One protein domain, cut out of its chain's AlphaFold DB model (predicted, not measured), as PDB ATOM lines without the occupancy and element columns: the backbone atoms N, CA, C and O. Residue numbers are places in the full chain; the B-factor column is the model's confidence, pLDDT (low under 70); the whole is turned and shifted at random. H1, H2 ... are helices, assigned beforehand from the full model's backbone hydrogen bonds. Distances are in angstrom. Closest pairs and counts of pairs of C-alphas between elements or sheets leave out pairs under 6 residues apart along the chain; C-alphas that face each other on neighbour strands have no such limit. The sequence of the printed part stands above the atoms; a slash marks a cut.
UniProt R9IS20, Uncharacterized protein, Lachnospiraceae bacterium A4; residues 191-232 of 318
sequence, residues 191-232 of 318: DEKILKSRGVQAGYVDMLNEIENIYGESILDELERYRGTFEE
ATOM      1  N   ASP A 191      32.111  -4.050  63.902       56.44
ATOM      2  CA  ASP A 191      32.847  -5.072  63.162       56.44
ATOM      3  C   ASP A 191      32.897  -4.810  61.651       56.44
ATOM      4  O   ASP A 191      33.916  -5.079  61.022       56.44
ATOM      5  N   GLU A 192      31.844  -4.240  61.072       60.22
ATOM      6  CA  GLU A 192      31.741  -3.899  59.653       60.22
ATOM      7  C   GLU A 192      32.544  -2.633  59.321       60.22
ATOM      8  O   GLU A 192      33.289  -2.626  58.340       60.22
ATOM      9  N   LYS A 193      32.548  -1.625  60.209       59.94
ATOM     10  CA  LYS A 193      33.484  -0.480  60.120       59.94
ATOM     11  C   LYS A 193      34.945  -0.939  60.218       59.94
ATOM     12  O   LYS A 193      35.818  -0.480  59.474       59.94
ATOM     13  N   ILE A 194      35.241  -1.893  61.107       61.06
ATOM     14  CA  ILE A 194      36.573  -2.510  61.198       61.06
ATOM     15  C   ILE A 194      36.905  -3.294  59.924       61.06
ATOM     16  O   ILE A 194      38.037  -3.222  59.445       61.06
ATOM     17  N   LEU A 195      35.952  -4.048  59.380       65.19
ATOM     18  CA  LEU A 195      36.142  -4.818  58.157       65.19
ATOM     19  C   LEU A 195      36.485  -3.888  56.986       65.19
ATOM     20  O   LEU A 195      37.511  -4.095  56.340       65.19
ATOM     21  N   LYS A 196      35.696  -2.826  56.780       64.38
ATOM     22  CA  LYS A 196      35.907  -1.827  55.724       64.38
ATOM     23  C   LYS A 196      37.230  -1.075  55.881       64.38
ATOM     24  O   LYS A 196      37.981  -0.967  54.915       64.38
ATOM     25  N   SER A 197      37.589  -0.646  57.097       63.38
ATOM     26  CA  SER A 197      38.865   0.055  57.358       63.38
ATOM     27  C   SER A 197      40.114  -0.802  57.119       63.38
ATOM     28  O   SER A 197      41.187  -0.271  56.828       63.38
ATOM     29  N   ARG A 198      39.997  -2.130  57.226       69.31
ATOM     30  CA  ARG A 198      41.082  -3.074  56.912       69.31
ATOM     31  C   ARG A 198      41.212  -3.363  55.414       69.31
ATOM     32  O   ARG A 198      42.246  -3.893  55.010       69.31
ATOM     33  N   GLY A 199      40.211  -2.995  54.612       68.06
ATOM     34  CA  GLY A 199      40.171  -3.213  53.170       68.06
ATOM     35  C   GLY A 199      39.985  -4.680  52.759       68.06
ATOM     36  O   GLY A 199      39.790  -5.576  53.584       68.06
ATOM     37  N   VAL A 200      40.064  -4.913  51.447       76.69
ATOM     38  CA  VAL A 200      39.934  -6.234  50.811       76.69
ATOM     39  C   VAL A 200      40.971  -7.207  51.384       76.69
ATOM     40  O   VAL A 200      42.181  -7.002  51.251       76.69
ATOM     41  N   GLN A 201      40.513  -8.302  51.995       79.50
ATOM     42  CA  GLN A 201      41.402  -9.317  52.560       79.50
ATOM     43  C   GLN A 201      41.884 -10.278  51.470       79.50
ATOM     44  O   GLN A 201      41.111 -11.086  50.956       79.50
ATOM     45  N   ALA A 202      43.185 -10.245  51.168       74.69
ATOM     46  CA  ALA A 202      43.798 -11.117  50.160       74.69
ATOM     47  C   ALA A 202      43.526 -12.612  50.414       74.69
ATOM     48  O   ALA A 202      43.207 -13.337  49.484       74.69
ATOM     49  N   GLY A 203      43.531 -13.053  51.678       80.44
ATOM     50  CA  GLY A 203      43.271 -14.457  52.021       80.44
ATOM     51  C   GLY A 203      41.848 -14.941  51.708       80.44
ATOM     52  O   GLY A 203      41.656 -16.118  51.425       80.44
ATOM     53  N   TYR A 204      40.850 -14.051  51.725       79.56
ATOM     54  CA  TYR A 204      39.486 -14.398  51.316       79.56
ATOM     55  C   TYR A 204      39.374 -14.493  49.789       79.56
ATOM     56  O   TYR A 204      38.755 -15.417  49.268       79.56
ATOM     57  N   VAL A 205      40.051 -13.594  49.067       80.75
ATOM     58  CA  VAL A 205      40.169 -13.649  47.601       80.75
ATOM     59  C   VAL A 205      40.878 -14.931  47.153       80.75
ATOM     60  O   VAL A 205      40.417 -15.593  46.227       80.75
ATOM     61  N   ASP A 206      41.954 -15.318  47.838       83.44
ATOM     62  CA  ASP A 206      42.686 -16.556  47.561       83.44
ATOM     63  C   ASP A 206      41.811 -17.794  47.809       83.44
ATOM     64  O   ASP A 206      41.786 -18.698  46.978       83.44
ATOM     65  N   MET A 207      41.019 -17.805  48.888       83.81
ATOM     66  CA  MET A 207      40.058 -18.877  49.167       83.81
ATOM     67  C   MET A 207      38.976 -18.985  48.085       83.81
ATOM     68  O   MET A 207      38.654 -20.090  47.655       83.81
ATOM     69  N   LEU A 208      38.417 -17.860  47.626       82.44
ATOM     70  CA  LEU A 208      37.440 -17.863  46.534       82.44
ATOM     71  C   LEU A 208      38.062 -18.444  45.258       82.44
ATOM     72  O   LEU A 208      37.483 -19.350  44.661       82.44
ATOM     73  N   ASN A 209      39.275 -18.012  44.899       81.44
ATOM     74  CA  ASN A 209      40.013 -18.546  43.751       81.44
ATOM     75  C   ASN A 209      40.320 -20.051  43.896       81.44
ATOM     76  O   ASN A 209      40.308 -20.791  42.913       81.44
ATOM     77  N   GLU A 210      40.601 -20.543  45.104       83.62
ATOM     78  CA  GLU A 210      40.755 -21.982  45.365       83.62
ATOM     79  C   GLU A 210      39.443 -22.748  45.144       83.62
ATOM     80  O   GLU A 210      39.460 -23.828  44.552       83.62
ATOM     81  N   ILE A 211      38.303 -22.184  45.554       82.00
ATOM     82  CA  ILE A 211      36.975 -22.770  45.324       82.00
ATOM     83  C   ILE A 211      36.669 -22.841  43.822       82.00
ATOM     84  O   ILE A 211      36.253 -23.899  43.346       82.00
ATOM     85  N   GLU A 212      36.941 -21.782  43.059       84.94
ATOM     86  CA  GLU A 212      36.804 -21.795  41.594       84.94
ATOM     87  C   GLU A 212      37.678 -22.887  40.959       84.94
ATOM     88  O   GLU A 212      37.206 -23.653  40.120       84.94
ATOM     89  N   ASN A 213      38.923 -23.039  41.417       83.31
ATOM     90  CA  ASN A 213      39.827 -24.075  40.914       83.31
ATOM     91  C   ASN A 213      39.365 -25.508  41.240       83.31
ATOM     92  O   ASN A 213      39.653 -26.430  40.474       83.31
ATOM     93  N   ILE A 214      38.677 -25.721  42.367       85.31
ATOM     94  CA  ILE A 214      38.199 -27.047  42.795       85.31
ATOM     95  C   ILE A 214      36.868 -27.410  42.126       85.31
ATOM     96  O   ILE A 214      36.683 -28.561  41.724       85.31
ATOM     97  N   TYR A 215      35.943 -26.456  42.024       82.50
ATOM     98  CA  TYR A 215      34.559 -26.708  41.613       82.50
ATOM     99  C   TYR A 215      34.246 -26.260  40.179       82.50
ATOM    100  O   TYR A 215      33.261 -26.724  39.607       82.50
ATOM    101  N   GLY A 216      35.094 -25.429  39.565       78.25
ATOM    102  CA  GLY A 216      34.948 -24.976  38.178       78.25
ATOM    103  C   GLY A 216      33.781 -24.013  37.940       78.25
ATOM    104  O   GLY A 216      33.371 -23.842  36.792       78.25
ATOM    105  N   GLU A 217      33.230 -23.414  38.998       79.25
ATOM    106  CA  GLU A 217      32.179 -22.397  38.915       79.25
ATOM    107  C   GLU A 217      32.767 -20.983  38.985       79.25
ATOM    108  O   GLU A 217      33.696 -20.725  39.747       79.25
ATOM    109  N   SER A 218      32.201 -20.070  38.191       79.06
ATOM    110  CA  SER A 218      32.641 -18.675  38.114       79.06
ATOM    111  C   SER A 218      32.295 -17.917  39.394       79.06
ATOM    112  O   SER A 218      31.123 -17.755  39.729       79.06
ATOM    113  N   ILE A 219      33.318 -17.380  40.050       83.69
ATOM    114  CA  ILE A 219      33.230 -16.545  41.262       83.69
ATOM    115  C   ILE A 219      33.281 -15.038  40.966       83.69
ATOM    116  O   ILE A 219      33.314 -14.239  41.899       83.69
ATOM    117  N   LEU A 220      33.321 -14.638  39.688       81.38
ATOM    118  CA  LEU A 220      33.467 -13.237  39.271       81.38
ATOM    119  C   LEU A 220      32.419 -12.317  39.916       81.38
ATOM    120  O   LEU A 220      32.792 -11.286  40.467       81.38
ATOM    121  N   ASP A 221      31.153 -12.736  39.937       79.75
ATOM    122  CA  ASP A 221      30.055 -11.955  40.517       79.75
ATOM    123  C   ASP A 221      30.239 -11.734  42.032       79.75
ATOM    124  O   ASP A 221      29.984 -10.647  42.548       79.75
ATOM    125  N   GLU A 222      30.738 -12.741  42.757       76.69
ATOM    126  CA  GLU A 222      30.974 -12.641  44.204       76.69
ATOM    127  C   GLU A 222      32.250 -11.840  44.515       76.69
ATOM    128  O   GLU A 222      32.308 -11.112  45.504       76.69
ATOM    129  N   LEU A 223      33.258 -11.905  43.639       79.62
ATOM    130  CA  LEU A 223      34.456 -11.063  43.698       79.62
ATOM    131  C   LEU A 223      34.126  -9.587  43.466       79.62
ATOM    132  O   LEU A 223      34.650  -8.730  44.181       79.62
ATOM    133  N   GLU A 224      33.275  -9.291  42.486       79.50
ATOM    134  CA  GLU A 224      32.794  -7.937  42.209       79.50
ATOM    135  C   GLU A 224      31.924  -7.418  43.352       79.50
ATOM    136  O   GLU A 224      32.159  -6.310  43.829       79.50
ATOM    137  N   ARG A 225      31.005  -8.232  43.879       80.25
ATOM    138  CA  ARG A 225      30.207  -7.884  45.062       80.25
ATOM    139  C   ARG A 225      31.079  -7.601  46.287       80.25
ATOM    140  O   ARG A 225      30.890  -6.589  46.963       80.25
ATOM    141  N   TYR A 226      32.045  -8.476  46.570       79.06
ATOM    142  CA  TYR A 226      32.953  -8.322  47.704       79.06
ATOM    143  C   TYR A 226      33.780  -7.045  47.572       79.06
ATOM    144  O   TYR A 226      33.847  -6.278  48.523       79.06
ATOM    145  N   ARG A 227      34.357  -6.771  46.394       76.12
ATOM    146  CA  ARG A 227      35.107  -5.529  46.134       76.12
ATOM    147  C   ARG A 227      34.222  -4.289  46.204       76.12
ATOM    148  O   ARG A 227      34.613  -3.329  46.858       76.12
ATOM    149  N   GLY A 228      33.021  -4.347  45.630       69.56
ATOM    150  CA  GLY A 228      32.032  -3.269  45.675       69.56
ATOM    151  C   GLY A 228      31.689  -2.844  47.105       69.56
ATOM    152  O   GLY A 228      31.593  -1.656  47.382       69.56
ATOM    153  N   THR A 229      31.669  -3.794  48.047       70.25
ATOM    154  CA  THR A 229      31.429  -3.527  49.482       70.25
ATOM    155  C   THR A 229      32.497  -2.620  50.132       70.25
ATOM    156  O   THR A 229      32.234  -1.994  51.159       70.25
ATOM    157  N   PHE A 230      33.710  -2.539  49.562       68.44
ATOM    158  CA  PHE A 230      34.796  -1.656  50.029       68.44
ATOM    159  C   PHE A 230      34.982  -0.405  49.161       68.44
ATOM    160  O   PHE A 230      35.675   0.521  49.581       68.44
ATOM    161  N   GLU A 231      34.436  -0.403  47.945       61.94
ATOM    162  CA  GLU A 231      34.513   0.719  47.001       61.94
ATOM    163  C   GLU A 231      33.341   1.700  47.161       61.94
ATOM    164  O   GLU A 231      33.472   2.862  46.773       61.94
ATOM    165  N   GLU A 232      32.233   1.275  47.779       56.62
ATOM    166  CA  GLU A 232      31.179   2.175  48.252       56.62
ATOM    167  C   GLU A 232      31.753   3.116  49.322       56.62
ATOM    168  O   GLU A 232      32.003   2.730  50.467       56.62
TER     169      GLU A 232
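This is residues 191 to 232 of the 318 residues of an uncharacterized protein of Lachnospiraceae bacterium A4 (UniProt R9IS20). Picture a loose, narrow U: H2 and H3 run side by side in opposite directions, H3 folding back past the link at one end, with a space between them. The short H1 stands crosswise at the open end, near the last residues of H3. The printed part has 42 residues with three named helices, H1, H2 and H3 in that order, and no named strand; its class is all helix. It is only just loose, close to compact, with a radius of gyration of the C-alphas of 11.3 A, and elongated, spanning 33 by 17 by 13 A.

Find C-alpha 191 at (32.847, -5.072, 63.162), where H1 begins; it covers residues 191 to 198 and is 10.5 A long. Next look at C-alpha 202 at (43.798, -11.117, 50.160): from there H2, residues 202 to 215, runs 20.0 A. H3 covers residues 220 to 231, 16.0 A, and ends at C-alpha 231 at (34.513, 0.719, 47.001).

Start at H1, which is apart from H2. H1 and H3 are close but not clearly touching; look at the C-alphas of Lys 196 and Phe 230, their closest, 5.8 A apart. Their lines are about perpendicular, at 90 degrees. H2 and H3 are also close but not clearly touching, their closest C-alphas, those of Val 205 and Leu 223, being 7.4 A apart. They run opposite ways at a shallow tilt of 12 degrees. In H1 and H2 every O i to N i+4 pair is within hydrogen-bond range; in H3, 7 of 8 are.

The C-alphas farthest apart, those of Lys 193 and Gly 216, are 32.9 A from each other. The printed part has no cut, and both links, H1 to H2 and H2 to H3, are tight. In the B-factor column the mean pLDDT of the printed part is 75.0; look for values under 70 at residues 191 to 199, residue 228 and residues 230 to 232.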